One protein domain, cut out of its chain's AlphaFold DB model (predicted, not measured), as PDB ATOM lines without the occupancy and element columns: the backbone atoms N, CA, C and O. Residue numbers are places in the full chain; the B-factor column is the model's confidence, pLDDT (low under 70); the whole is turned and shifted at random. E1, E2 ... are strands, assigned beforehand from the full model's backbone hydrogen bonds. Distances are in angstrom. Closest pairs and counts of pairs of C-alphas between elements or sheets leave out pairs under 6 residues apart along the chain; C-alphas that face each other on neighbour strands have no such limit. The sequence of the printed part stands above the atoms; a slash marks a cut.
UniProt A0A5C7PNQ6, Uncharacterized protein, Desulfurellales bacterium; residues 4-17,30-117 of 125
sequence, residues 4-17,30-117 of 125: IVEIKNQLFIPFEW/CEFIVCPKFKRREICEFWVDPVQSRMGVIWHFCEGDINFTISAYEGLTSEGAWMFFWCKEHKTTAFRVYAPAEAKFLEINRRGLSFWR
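What this domain is: This is residues 4 to 17 and 30 to 117 of the 125 residues of an uncharacterized protein of Desulfurellales bacterium (UniProt A0A5C7PNQ6). Two sheets make a sandwich, only partly face to face: a large, strongly twisted sheet of six strands, E1 E5 E4 E3 E8 E7, and a smaller, flatter one of four, E2 E9 E10 E6, with the strands of the two nearly aligned. The tip of the long hairpin E3 and E4 reaches toward one end of the longest axis, and residues 16 to 17, beside the cut, lie toward the other. The printed part has 102 residues, with ten named strands, E1 to E10 in order along the chain, and no named helix: the class is all strand. Both sheets are mixed, each in the order just given. The whole is compact, with a radius of gyration of the C-alphas of 12.8 A and spans of 36 by 25 by 24 A.

How they stand to each other: E1, residues 4 to 7, is an edge strand and the parallel neighbour of E5, residues 57 to 61, with N 7 and O 60 2.8 A apart. E2, residues 10 to 14, meets E1 only through their tight link; its antiparallel neighbour is E9, residues 105 to 109, with N 13 and O 106 at 2.8 A. E3, residues 30 to 39, and E4, residues 42 to 50, form a hairpin, with N 35 and O 47 at 2.9 A. E4 bends by 56 degrees at residue 45. E3, E4 and E5 make a meander, each strand the antiparallel neighbour of the one before; N 48 and O 59 are 2.8 A apart. E6, residues 69 to 72, is parallel to E10, residues 112 to 116, at 2 degrees, with N 115 and O 71 at 2.9 A. E7, residues 84 to 87, and E8, residues 92 to 99, form a hairpin, with N 94 and O 85 at 2.8 A. E8 pairs with E7 over 92 to 95 and, antiparallel, with E3 over 95 to 99, where N 97 and O 32 are 2.8 A apart. E9 and E10 are a hairpin, with N 107 and O 114 at 2.8 A. The sandwich, two sheets face to face, has best planes 19 degrees apart, and the closest C-alphas of E8 and E10 are those of Ala 99 and Phe 115, 6.8 A.

Where its parts are: E1 begins at C-alpha 4, (97.400, 126.332, 116.118). E3 is 29.1 A long, E4 23.6 A and E8 21.9 A. E10 ends at C-alpha 116, (117.535, 121.379, 127.115).

The domain as a whole: The C-alphas farthest apart, of Glu 16 and Arg 40, are 36.9 A apart. Residues 18 to 29 are not printed, and C-alphas 17 and 30 are 7.1 A apart across the cut. The link E6 to E7, 11 residues, is long. The pLDDT is under 70 at residues 16 to 17, 52 to 56, 75 and 77 to 81.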
ATOM      1  N   ILE A   4      96.115 126.204 116.821       90.75
ATOM      2  CA  ILE A   4      97.400 126.332 116.118       90.75
ATOM      3  C   ILE A   4      98.030 127.671 116.500       90.75
ATOM      4  O   ILE A   4      97.366 128.706 116.439       90.75
ATOM      5  N   VAL A   5      99.300 127.642 116.906       92.38
ATOM      6  CA  VAL A   5     100.103 128.827 117.227       92.38
ATOM      7  C   VAL A   5     101.277 128.909 116.260       92.38
ATOM      8  O   VAL A   5     102.087 127.987 116.177       92.38
ATOM      9  N   GLU A   6     101.367 130.027 115.549       93.56
ATOM     10  CA  GLU A   6     102.471 130.325 114.638       93.56
ATOM     11  C   GLU A   6     103.702 130.821 115.414       93.56
ATOM     12  O   GLU A   6     103.601 131.682 116.292       93.56
ATOM     13  N   ILE A   7     104.872 130.277 115.083       91.25
ATOM     14  CA  ILE A   7     106.169 130.668 115.632       91.25
ATOM     15  C   ILE A   7     106.898 131.519 114.593       91.25
ATOM     16  O   ILE A   7     107.251 131.022 113.527       91.25
ATOM     17  N   LYS A   8     107.197 132.775 114.944       87.00
ATOM     18  CA  LYS A   8     107.896 133.713 114.047       87.00
ATOM     19  C   LYS A   8     109.417 133.578 114.043       87.00
ATOM     20  O   LYS A   8     110.067 133.808 113.041       87.00
ATOM     21  N   ASN A   9     110.018 133.231 115.177       86.50
ATOM     22  CA  ASN A   9     111.480 133.135 115.274       86.50
ATOM     23  C   ASN A   9     111.895 131.935 116.118       86.50
ATOM     24  O   ASN A   9     112.600 131.033 115.666       86.50
ATOM     25  N   GLN A  10     111.413 131.920 117.354       89.44
ATOM     26  CA  GLN A  10     111.781 130.931 118.344       89.44
ATOM     27  C   GLN A  10     110.670 130.836 119.380       89.44
ATOM     28  O   GLN A  10     110.044 131.841 119.724       89.44
ATOM     29  N   LEU A  11     110.440 129.631 119.878       90.06
ATOM     30  CA  LEU A  11     109.554 129.375 120.997       90.06
ATOM     31  C   LEU A  11     110.274 128.470 121.993       90.06
ATOM     32  O   LEU A  11     110.759 127.405 121.614       90.06
ATOM     33  N   PHE A  12     110.319 128.893 123.253       88.81
ATOM     34  CA  PHE A  12     110.779 128.074 124.371       88.81
ATOM     35  C   PHE A  12     109.586 127.658 125.218       88.81
ATOM     36  O   PHE A  12     108.776 128.491 125.621       88.81
ATOM     37  N   ILE A  13     109.487 126.361 125.480       86.62
ATOM     38  CA  ILE A  13     108.390 125.753 126.222       86.62
ATOM     39  C   ILE A  13     109.005 125.012 127.413       86.62
ATOM     40  O   ILE A  13     109.756 124.055 127.194       86.62
ATOM     41  N   PRO A  14     108.720 125.415 128.665       82.62
ATOM     42  CA  PRO A  14     109.088 124.609 129.824       82.62
ATOM     43  C   PRO A  14     108.379 123.250 129.773       82.62
ATOM     44  O   PRO A  14     107.209 123.158 129.396       82.62
ATOM     45  N   PHE A  15     109.069 122.174 130.161       73.75
ATOM     46  CA  PHE A  15     108.448 120.856 130.306       73.75
ATOM     47  C   PHE A  15     107.517 120.872 131.538       73.75
ATOM     48  O   PHE A  15     107.958 120.634 132.659       73.75
ATOM     49  N   GLU A  16     106.216 121.095 131.331       63.97
ATOM     50  CA  GLU A  16     105.151 120.814 132.310       63.97
ATOM     51  C   GLU A  16     104.400 119.523 131.931       63.97
ATOM     52  O   GLU A  16     103.255 119.560 131.484       63.97
ATOM     53  N   TRP A  17     105.023 118.347 132.070       61.50
ATOM     54  CA  TRP A  17     104.401 117.094 131.604       61.50
ATOM     55  C   TRP A  17     104.137 116.118 132.733       61.50
ATOM     56  O   TRP A  17     105.000 115.864 133.572       61.50
ATOM     57  N   CYS A  30     108.099 112.585 127.031       71.69
ATOM     58  CA  CYS A  30     107.026 113.187 126.241       71.69
ATOM     59  C   CYS A  30     107.212 112.880 124.753       71.69
ATOM     60  O   CYS A  30     108.339 112.911 124.259       71.69
ATOM     61  N   GLU A  31     106.115 112.611 124.051       81.19
ATOM     62  CA  GLU A  31     106.092 112.336 122.619       81.19
ATOM     63  C   GLU A  31     105.550 113.520 121.801       81.19
ATOM     64  O   GLU A  31     104.488 114.083 122.091       81.19
ATOM     65  N   PHE A  32     106.256 113.836 120.717       86.56
ATOM     66  CA  PHE A  32     105.891 114.831 119.721       86.56
ATOM     67  C   PHE A  32     105.721 114.171 118.360       86.56
ATOM     68  O   PHE A  32     106.565 113.387 117.931       86.56
ATOM     69  N   ILE A  33     104.674 114.550 117.638       90.81
ATOM     70  CA  ILE A  33     104.574 114.292 116.206       90.81
ATOM     71  C   ILE A  33     105.082 115.529 115.484       90.81
ATOM     72  O   ILE A  33     104.541 116.620 115.653       90.81
ATOM     73  N   VAL A  34     106.086 115.348 114.635       93.56
ATOM     74  CA  VAL A  34     106.558 116.406 113.749       93.56
ATOM     75  C   VAL A  34     106.102 116.118 112.331       93.56
ATOM     76  O   VAL A  34     106.317 115.025 111.812       93.56
ATOM     77  N   CYS A  35     105.489 117.112 111.697       94.62
ATOM     78  CA  CYS A  35     105.040 117.060 110.310       94.62
ATOM     79  C   CYS A  35     105.835 118.079 109.478       94.62
ATOM     80  O   CYS A  35     105.373 119.209 109.336       94.62
ATOM     81  N   PRO A  36     107.024 117.757 108.943       94.06
ATOM     82  CA  PRO A  36     107.705 118.640 107.995       94.06
ATOM     83  C   PRO A  36     106.966 118.680 106.660       94.06
ATOM     84  O   PRO A  36     106.525 117.645 106.170       94.06
ATOM     85  N   LYS A  37     106.881 119.837 106.010       93.12
ATOM     86  CA  LYS A  37     106.399 119.957 104.632       93.12
ATOM     87  C   LYS A  37     107.533 120.333 103.707       93.12
ATOM     88  O   LYS A  37     108.311 121.239 103.997       93.12
ATOM     89  N   PHE A  38     107.566 119.665 102.562       89.50
ATOM     90  CA  PHE A  38     108.623 119.833 101.581       89.50
ATOM     91  C   PHE A  38     108.140 120.626 100.368       89.50
ATOM     92  O   PHE A  38     107.091 120.332  99.791       89.50
ATOM     93  N   LYS A  39     108.951 121.583  99.920       89.75
ATOM     94  CA  LYS A  39     108.811 122.274  98.637       89.75
ATOM     95  C   LYS A  39     110.177 122.284  97.966       89.75
ATOM     96  O   LYS A  39     111.160 122.667  98.575       89.75
ATOM     97  N   ARG A  40     110.255 121.825  96.710       90.81
ATOM     98  CA  ARG A  40     111.530 121.720  95.965       90.81
ATOM     99  C   ARG A  40     112.634 120.948  96.721       90.81
ATOM    100  O   ARG A  40     113.804 121.259  96.569       90.81
ATOM    101  N   ARG A  41     112.255 119.891  97.457       86.69
ATOM    102  CA  ARG A  41     113.131 119.040  98.301       86.69
ATOM    103  C   ARG A  41     113.659 119.696  99.581       86.69
ATOM    104  O   ARG A  41     114.404 119.051 100.307       86.69
ATOM    105  N   GLU A  42     113.225 120.907  99.897       88.69
ATOM    106  CA  GLU A  42     113.582 121.617 101.126       88.69
ATOM    107  C   GLU A  42     112.380 121.666 102.064       88.69
ATOM    108  O   GLU A  42     111.234 121.699 101.603       88.69
ATOM    109  N   ILE A  43     112.625 121.657 103.375       90.44
ATOM    110  CA  ILE A  43     111.560 121.864 104.358       90.44
ATOM    111  C   ILE A  43     111.201 123.349 104.334       90.44
ATOM    112  O   ILE A  43     112.068 124.197 104.508       90.44
ATOM    113  N   CYS A  44     109.931 123.662 104.093       91.69
ATOM    114  CA  CYS A  44     109.443 125.043 104.027       91.69
ATOM    115  C   CYS A  44     108.543 125.425 105.205       91.69
ATOM    116  O   CYS A  44     108.327 126.600 105.460       91.69
ATOM    117  N   GLU A  45     107.994 124.436 105.905       94.62
ATOM    118  CA  GLU A  45     107.261 124.618 107.155       94.62
ATOM    119  C   GLU A  45     107.228 123.297 107.923       94.62
ATOM    120  O   GLU A  45     107.431 122.228 107.337       94.62
ATOM    121  N   PHE A  46     106.968 123.344 109.225       95.00
ATOM    122  CA  PHE A  46     106.687 122.145 110.004       95.00
ATOM    123  C   PHE A  46     105.698 122.416 111.135       95.00
ATOM    124  O   PHE A  46     105.635 123.518 111.683       95.00
ATOM    125  N   TRP A  47     104.950 121.376 111.497       95.38
ATOM    126  CA  TRP A  47     104.095 121.363 112.682       95.38
ATOM    127  C   TRP A  47     104.686 120.462 113.751       95.38
ATOM    128  O   TRP A  47     105.237 119.407 113.433       95.38
ATOM    129  N   VAL A  48     104.526 120.863 115.007       93.38
ATOM    130  CA  VAL A  48     104.871 120.076 116.188       93.38
ATOM    131  C   VAL A  48     103.600 119.883 116.998       93.38
ATOM    132  O   VAL A  48     103.061 120.838 117.559       93.38
ATOM    133  N   ASP A  49     103.114 118.648 117.026       91.06
ATOM    134  CA  ASP A  49     101.963 118.248 117.825       91.06
ATOM    135  C   ASP A  49     102.434 117.496 119.083       91.06
ATOM    136  O   ASP A  49     102.955 116.381 118.978       91.06
ATOM    137  N   PRO A  50     102.266 118.077 120.278       86.62
ATOM    138  CA  PRO A  50     102.554 117.400 121.534       86.62
ATOM    139  C   PRO A  50     101.453 116.378 121.884       86.62
ATOM    140  O   PRO A  50     100.406 116.719 122.447       86.62
ATOM    141  N   VAL A  51     101.703 115.095 121.597       79.19
ATOM    142  CA  VAL A  51     100.712 113.998 121.662       79.19
ATOM    143  C   VAL A  51     100.195 113.750 123.076       79.19
ATOM    144  O   VAL A  51      99.021 113.436 123.264       79.19
ATOM    145  N   GLN A  52     101.065 113.904 124.072       68.25
ATOM    146  CA  GLN A  52     100.764 113.615 125.480       68.25
ATOM    147  C   GLN A  52     100.468 114.874 126.303       68.25
ATOM    148  O   GLN A  52     100.320 114.819 127.523       68.25
ATOM    149  N   SER A  53     100.365 116.025 125.644       62.06
ATOM    150  CA  SER A  53     100.018 117.273 126.304       62.06
ATOM    151  C   SER A  53      98.517 117.430 126.496       62.06
ATOM    152  O   SER A  53      97.731 117.231 125.573       62.06
ATOM    153  N   ARG A  54      98.102 117.941 127.658       61.12
ATOM    154  CA  ARG A  54      96.792 118.608 127.778       61.12
ATOM    155  C   ARG A  54      96.786 120.005 127.148       61.12
ATOM    156  O   ARG A  54      95.761 120.672 127.190       61.12
ATOM    157  N   MET A  55      97.916 120.456 126.591       65.56
ATOM    158  CA  MET A  55      98.076 121.820 126.088       65.56
ATOM    159  C   MET A  55      97.162 122.091 124.897       65.56
ATOM    160  O   MET A  55      96.742 123.225 124.724       65.56
ATOM    161  N   GLY A  56      96.805 121.075 124.101       69.38
ATOM    162  CA  GLY A  56      95.866 121.251 122.987       69.38
ATOM    163  C   GLY A  56      96.335 122.269 121.940       69.38
ATOM    164  O   GLY A  56      95.519 122.709 121.131       69.38
ATOM    165  N   VAL A  57      97.624 122.627 121.957       84.81
ATOM    166  CA  VAL A  57      98.265 123.570 121.041       84.81
ATOM    167  C   VAL A  57      99.187 122.799 120.103       84.81
ATOM    168  O   VAL A  57     100.035 122.040 120.559       84.81
ATOM    169  N   ILE A  58      99.024 123.021 118.803       89.00
ATOM    170  CA  ILE A  58      99.977 122.638 117.762       89.00
ATOM    171  C   ILE A  58     100.826 123.865 117.454       89.00
ATOM    172  O   ILE A  58     100.292 124.951 117.217       89.00
ATOM    173  N   TRP A  59     102.142 123.691 117.413       92.38
ATOM    174  CA  TRP A  59     103.054 124.761 117.027       92.38
ATOM    175  C   TRP A  59     103.413 124.654 115.552       92.38
ATOM    176  O   TRP A  59     103.744 123.571 115.074       92.38
ATOM    177  N   HIS A  60     103.349 125.768 114.833       94.69
ATOM    178  CA  HIS A  60     103.594 125.838 113.397       94.69
ATOM    179  C   HIS A  60     104.716 126.826 113.103       94.69
ATOM    180  O   HIS A  60     104.657 127.975 113.525       94.69
ATOM    181  N   PHE A  61     105.738 126.376 112.381       92.50
ATOM    182  CA  PHE A  61     106.864 127.201 111.962       92.50
ATOM    183  C   PHE A  61     106.915 127.254 110.430       92.50
ATOM    184  O   PHE A  61     106.949 126.199 109.797       92.50
ATOM    185  N   CYS A  62     106.931 128.449 109.831       89.00
ATOM    186  CA  CYS A  62     106.857 128.639 108.372       89.00
ATOM    187  C   CYS A  62     107.827 129.699 107.806       89.00
ATOM    188  O   CYS A  62     107.716 130.064 106.635       89.00
ATOM    189  N   GLU A  63     108.775 130.197 108.608       79.31
ATOM    190  CA  GLU A  63     109.643 131.318 108.220       79.31
ATOM    191  C   GLU A  63     111.092 130.898 107.889       79.31
ATOM    192  O   GLU A  63     111.805 130.331 108.714       79.31
ATOM    193  N   GLY A  64     111.574 131.267 106.696       75.06
ATOM    194  CA  GLY A  64     112.985 131.154 106.295       75.06
ATOM    195  C   GLY A  64     113.431 129.773 105.795       75.06
ATOM    196  O   GLY A  64     112.620 128.891 105.523       75.06
ATOM    197  N   ASP A  65     114.748 129.605 105.654       81.38
ATOM    198  CA  ASP A  65     115.364 128.347 105.217       81.38
ATOM    199  C   ASP A  65     115.460 127.375 106.402       81.38
ATOM    200  O   ASP A  65     116.308 127.526 107.291       81.38
ATOM    201  N   ILE A  66     114.563 126.387 106.432       87.62
ATOM    202  CA  ILE A  66     114.466 125.432 107.538       87.62
ATOM    203  C   ILE A  66     115.456 124.291 107.314       87.62
ATOM    204  O   ILE A  66     115.280 123.443 106.437       87.62
ATOM    205  N   ASN A  67     116.471 124.226 108.173       85.31
ATOM    206  CA  ASN A  67     117.377 123.087 108.257       85.31
ATOM    207  C   ASN A  67     116.993 122.241 109.471       85.31
ATOM    208  O   ASN A  67     117.504 122.444 110.572       85.31
ATOM    209  N   PHE A  68     116.015 121.360 109.279       87.50
ATOM    210  CA  PHE A  68     115.397 120.642 110.383       87.50
ATOM    211  C   PHE A  68     116.344 119.601 110.990       87.50
ATOM    212  O   PHE A  68     116.764 118.647 110.336       87.50
ATOM    213  N   THR A  69     116.596 119.752 112.281       89.06
ATOM    214  CA  THR A  69     117.361 118.841 113.124       89.06
ATOM    215  C   THR A  69     116.602 118.595 114.424       89.06
ATOM    216  O   THR A  69     115.782 119.408 114.858       89.06
ATOM    217  N   ILE A  70     116.879 117.454 115.046       87.62
ATOM    218  CA  ILE A  70     116.446 117.150 116.409       87.62
ATOM    219  C   ILE A  70     117.719 117.059 117.228       87.62
ATOM    220  O   ILE A  70     118.583 116.239 116.926       87.62
ATOM    221  N   SER A  71     117.843 117.915 118.231       87.06
ATOM    222  CA  SER A  71     119.047 117.998 119.050       87.06
ATOM    223  C   SER A  71     118.715 117.839 120.525       87.06
ATOM    224  O   SER A  71     117.670 118.282 120.998       87.06
ATOM    225  N   ALA A  72     119.633 117.229 121.264       83.44
ATOM    226  CA  ALA A  72     119.602 117.177 122.715       83.44
ATOM    227  C   ALA A  72     120.907 117.796 123.230       83.44
ATOM    228  O   ALA A  72     121.994 117.359 122.851       83.44
ATOM    229  N   TYR A  73     120.802 118.846 124.040       81.62
ATOM    230  CA  TYR A  73     121.948 119.589 124.573       81.62
ATOM    231  C   TYR A  73     122.230 119.203 126.029       81.62
ATOM    232  O   TYR A  73     121.478 118.453 126.637       81.62
ATOM    233  N   GLU A  74     123.334 119.692 126.600       79.62
ATOM    234  CA  GLU A  74     123.657 119.537 128.033       79.62
ATOM    235  C   GLU A  74     123.803 118.077 128.518       79.62
ATOM    236  O   GLU A  74     123.489 117.742 129.663       79.62
ATOM    237  N   GLY A  75     124.314 117.197 127.649       68.31
ATOM    238  CA  GLY A  75     124.608 115.803 128.001       68.31
ATOM    239  C   GLY A  75     123.359 114.958 128.260       68.31
ATOM    240  O   GLY A  75     123.413 114.008 129.041       68.31
ATOM    241  N   LEU A  76     122.230 115.330 127.654       74.31
ATOM    242  CA  LEU A  76     121.019 114.516 127.629       74.31
ATOM    243  C   LEU A  76     121.265 113.205 126.865       74.31
ATOM    244  O   LEU A  76     121.912 113.193 125.816       74.31
ATOM    245  N   THR A  77     120.735 112.100 127.388       65.94
ATOM    246  CA  THR A  77     120.766 110.795 126.723       65.94
ATOM    247  C   THR A  77     119.861 110.833 125.491       65.94
ATOM    248  O   THR A  77     118.669 111.131 125.564       65.94
ATOM    249  N   SER A  78     120.439 110.569 124.318       59.38
ATOM    250  CA  SER A  78     119.701 110.547 123.053       59.38
ATOM    251  C   SER A  78     118.968 109.215 122.884       59.38
ATOM    252  O   SER A  78     119.425 108.331 122.159       59.38
ATOM    253  N   GLU A  79     117.814 109.061 123.524       53.84
ATOM    254  CA  GLU A  79     116.903 107.944 123.253       53.84
ATOM    255  C   GLU A  79     116.049 108.284 122.022       53.84
ATOM    256  O   GLU A  79     114.974 108.868 122.114       53.84
ATOM    257  N   GLY A  80     116.573 108.009 120.826       60.19
ATOM    258  CA  GLY A  80     115.916 108.373 119.569       60.19
ATOM    259  C   GLY A  80     115.300 107.179 118.849       60.19
ATOM    260  O   GLY A  80     115.919 106.648 117.934       60.19
ATOM    261  N   ALA A  81     114.078 106.775 119.206       58.47
ATOM    262  CA  ALA A  81     113.252 105.942 118.328       58.47
ATOM    263  C   ALA A  81     112.411 106.854 117.423       58.47
ATOM    264  O   ALA A  81     111.557 107.590 117.910       58.47
ATOM    265  N   TRP A  82     112.657 106.838 116.111       72.25
ATOM    266  CA  TRP A  82     111.917 107.659 115.145       72.25
ATOM    267  C   TRP A  82     111.019 106.766 114.301       72.25
ATOM    268  O   TRP A  82     111.481 106.019 113.439       72.25
ATOM    269  N   MET A  83     109.716 106.830 114.556       73.25
ATOM    270  CA  MET A  83     108.727 106.140 113.733       73.25
ATOM    271  C   MET A  83     108.184 107.088 112.677       73.25
ATOM    272  O   MET A  83     107.524 108.065 113.025       73.25
ATOM    273  N   PHE A  84     108.416 106.774 111.405       84.38
ATOM    274  CA  PHE A  84     107.869 107.516 110.272       84.38
ATOM    275  C   PHE A  84     106.478 106.996 109.899       84.38
ATOM    276  O   PHE A  84     106.248 105.788 109.844       84.38
ATOM    277  N   PHE A  85     105.548 107.901 109.613       89.50
ATOM    278  CA  PHE A  85     104.203 107.571 109.145       89.50
ATOM    279  C   PHE A  85     103.628 108.708 108.294       89.50
ATOM    280  O   PHE A  85     104.164 109.810 108.248       89.50
ATOM    281  N   TRP A  86     102.522 108.456 107.597       91.62
ATOM    282  CA  TRP A  86     101.841 109.485 106.809       91.62
ATOM    283  C   TRP A  86     100.805 110.239 107.653       91.62
ATOM    284  O   TRP A  86      99.849 109.638 108.150       91.62
ATOM    285  N   CYS A  87     100.953 111.559 107.789       91.38
ATOM    286  CA  CYS A  87      99.967 112.416 108.445       91.38
ATOM    287  C   CYS A  87      98.882 112.841 107.445       91.38
ATOM    288  O   CYS A  87      99.140 113.590 106.502       91.38
ATOM    289  N   LYS A  88      97.641 112.388 107.668       89.50
ATOM    290  CA  LYS A  88      96.494 112.727 106.809       89.50
ATOM    291  C   LYS A  88      96.064 114.193 106.925       89.50
ATOM    292  O   LYS A  88      95.612 114.754 105.934       89.50
ATOM    293  N   GLU A  89      96.210 114.787 108.107       89.88
ATOM    294  CA  GLU A  89      95.804 116.169 108.397       89.88
ATOM    295  C   GLU A  89      96.681 117.176 107.644       89.88
ATOM    296  O   GLU A  89      96.179 117.966 106.848       89.88
ATOM    297  N   HIS A  90      98.003 117.060 107.796       89.00
ATOM    298  CA  HIS A  90      98.972 117.953 107.150       89.00
ATOM    299  C   HIS A  90      99.406 117.487 105.749       89.00
ATOM    300  O   HIS A  90     100.139 118.199 105.064       89.00
ATOM    301  N   LYS A  91      98.957 116.302 105.308       91.19
ATOM    302  CA  LYS A  91      99.297 115.681 104.013       91.19
ATOM    303  C   LYS A  91     100.809 115.597 103.781       91.19
ATOM    304  O   LYS A  91     101.308 115.992 102.728       91.19
ATOM    305  N   THR A  92     101.530 115.098 104.780       91.75
ATOM    306  CA  THR A  92     102.988 114.967 104.724       91.75
ATOM    307  C   THR A  92     103.493 113.756 105.505       91.75
ATOM    308  O   THR A  92     102.774 113.199 106.341       91.75
ATOM    309  N   THR A  93     104.737 113.347 105.248       91.56
ATOM    310  CA  THR A  93     105.448 112.394 106.107       91.56
ATOM    311  C   THR A  93     105.666 113.040 107.466       91.56
ATOM    312  O   THR A  93     106.183 114.149 107.552       91.56
ATOM    313  N   ALA A  94     105.285 112.335 108.518       93.12
ATOM    314  CA  ALA A  94     105.475 112.731 109.896       93.12
ATOM    315  C   ALA A  94     106.339 111.709 110.629       93.12
ATOM    316  O   ALA A  94     106.454 110.556 110.204       93.12
ATOM    317  N   PHE A  95     106.935 112.124 111.738       90.62
ATOM    318  CA  PHE A  95     107.682 111.226 112.605       90.62
ATOM    319  C   PHE A  95     107.455 111.540 114.078       90.62
ATOM    320  O   PHE A  95     107.158 112.677 114.446       90.62
ATOM    321  N   ARG A  96     107.577 110.503 114.911       87.12
ATOM    322  CA  ARG A  96     107.525 110.627 116.371       87.12
ATOM    323  C   ARG A  96     108.907 110.968 116.918       87.12
ATOM    324  O   ARG A  96     109.894 110.351 116.522       87.12
ATOM    325  N   VAL A  97     108.955 111.944 117.813       85.31
ATOM    326  CA  VAL A  97     110.145 112.364 118.553       85.31
ATOM    327  C   VAL A  97     109.847 112.239 120.031       85.31
ATOM    328  O   VAL A  97     108.814 112.709 120.498       85.31
ATOM    329  N   TYR A  98     110.775 111.645 120.765       82.38
ATOM    330  CA  TYR A  98     110.676 111.515 122.206       82.38
ATOM    331  C   TYR A  98     111.624 112.499 122.890       82.38
ATOM    332  O   TYR A  98     112.795 112.599 122.522       82.38
ATOM    333  N   ALA A  99     111.121 113.248 123.872       81.50
ATOM    334  CA  ALA A  99     111.957 114.107 124.702       81.50
ATOM    335  C   ALA A  99     112.809 113.263 125.660       81.50
ATOM    336  O   ALA A  99     112.236 112.435 126.379       81.50
ATOM    337  N   PRO A 100     114.125 113.525 125.761       80.62
ATOM    338  CA  PRO A 100     114.982 112.909 126.769       80.62
ATOM    339  C   PRO A 100     114.403 113.046 128.178       80.62
ATOM    340  O   PRO A 100     113.765 114.052 128.508       80.62
ATOM    341  N   ALA A 101     114.639 112.049 129.030       76.44
ATOM    342  CA  ALA A 101     114.026 111.998 130.352       76.44
ATOM    343  C   ALA A 101     114.432 113.179 131.250       76.44
ATOM    344  O   ALA A 101     113.659 113.610 132.100       76.44
ATOM    345  N   GLU A 102     115.621 113.742 131.077       78.44
ATOM    346  CA  GLU A 102     116.127 114.836 131.907       78.44
ATOM    347  C   GLU A 102     115.896 116.220 131.290       78.44
ATOM    348  O   GLU A 102     116.325 117.223 131.867       78.44
ATOM    349  N   ALA A 103     115.235 116.299 130.132       82.19
ATOM    350  CA  ALA A 103     114.943 117.569 129.488       82.19
ATOM    351  C   ALA A 103     113.922 118.384 130.316       82.19
ATOM    352  O   ALA A 103     112.919 117.858 130.802       82.19
ATOM    353  N   LYS A 104     114.193 119.684 130.476       82.00
ATOM    354  CA  LYS A 104     113.357 120.702 131.142       82.00
ATOM    355  C   LYS A 104     112.831 121.811 130.220       82.00
ATOM    356  O   LYS A 104     111.822 122.408 130.574       82.00
ATOM    357  N   PHE A 105     113.371 121.954 129.002       85.44
ATOM    358  CA  PHE A 105     112.812 122.841 127.975       85.44
ATOM    359  C   PHE A 105     112.833 122.237 126.571       85.44
ATOM    360  O   PHE A 105     113.793 121.565 126.184       85.44
ATOM    361  N   LEU A 106     111.779 122.524 125.808       88.31
ATOM    362  CA  LEU A 106     111.727 122.358 124.361       88.31
ATOM    363  C   LEU A 106     111.910 123.725 123.704       88.31
ATOM    364  O   LEU A 106     111.189 124.673 124.003       88.31
ATOM    365  N   GLU A 107     112.840 123.798 122.771       90.56
ATOM    366  CA  GLU A 107     113.014 124.918 121.864       90.56
ATOM    367  C   GLU A 107     112.542 124.521 120.464       90.56
ATOM    368  O   GLU A 107     112.908 123.460 119.954       90.56
ATOM    369  N   ILE A 108     111.767 125.399 119.831       91.88
ATOM    370  CA  ILE A 108     111.341 125.270 118.438       91.88
ATOM    371  C   ILE A 108     111.795 126.512 117.674       91.88
ATOM    372  O   ILE A 108     111.454 127.633 118.055       91.88
ATOM    373  N   ASN A 109     112.559 126.326 116.598       92.25
ATOM    374  CA  ASN A 109     113.069 127.411 115.753       92.25
ATOM    375  C   ASN A 109     113.314 126.920 114.307       92.25
ATOM    376  O   ASN A 109     113.006 125.778 113.961       92.25
ATOM    377  N   ARG A 110     113.946 127.747 113.459       90.50
ATOM    378  CA  ARG A 110     114.292 127.391 112.062       90.50
ATOM    379  C   ARG A 110     115.193 126.156 111.892       90.50
ATOM    380  O   ARG A 110     115.334 125.649 110.785       90.50
ATOM    381  N   ARG A 111     115.848 125.692 112.959       89.69
ATOM    382  CA  ARG A 111     116.690 124.486 112.987       89.69
ATOM    383  C   ARG A 111     115.927 123.238 113.439       89.69
ATOM    384  O   ARG A 111     116.538 122.182 113.535       89.69
ATOM    385  N   GLY A 112     114.625 123.326 113.713       91.25
ATOM    386  CA  GLY A 112     113.801 122.210 114.175       91.25
ATOM    387  C   GLY A 112     113.565 122.237 115.683       91.25
ATOM    388  O   GLY A 112     113.109 123.250 116.213       91.25
ATOM    389  N   LEU A 113     113.822 121.113 116.357       91.19
ATOM    390  CA  LEU A 113     113.532 120.912 117.781       91.19
ATOM    391  C   LEU A 113     114.831 120.727 118.564       91.19
ATOM    392  O   LEU A 113     115.697 119.946 118.170       91.19
ATOM    393  N   SER A 114     114.952 121.408 119.700       90.19
ATOM    394  CA  SER A 114     116.078 121.233 120.622       90.19
ATOM    395  C   SER A 114     115.603 121.018 122.054       90.19
ATOM    396  O   SER A 114     114.737 121.736 122.550       90.19
ATOM    397  N   PHE A 115     116.171 120.016 122.719       88.12
ATOM    398  CA  PHE A 115     115.881 119.673 124.107       88.12
ATOM    399  C   PHE A 115     117.000 120.148 125.032       88.12
ATOM    400  O   PHE A 115     118.179 119.920 124.749       88.12
ATOM    401  N   TRP A 116     116.621 120.756 126.154       87.06
ATOM    402  CA  TRP A 116     117.535 121.379 127.115       87.06
ATOM    403  C   TRP A 116     117.199 120.950 128.542       87.06
ATOM    404  O   TRP A 116     116.027 120.772 128.859       87.06
ATOM    405  N   ARG A 117     118.194 120.804 129.421       83.94
ATOM    406  CA  ARG A 117     118.057 120.501 130.859       83.94
ATOM    407  C   ARG A 117     117.919 121.769 131.716       83.94
ATOM    408  O   ARG A 117     117.348 121.690 132.805       83.94
TER     409      ARG A 117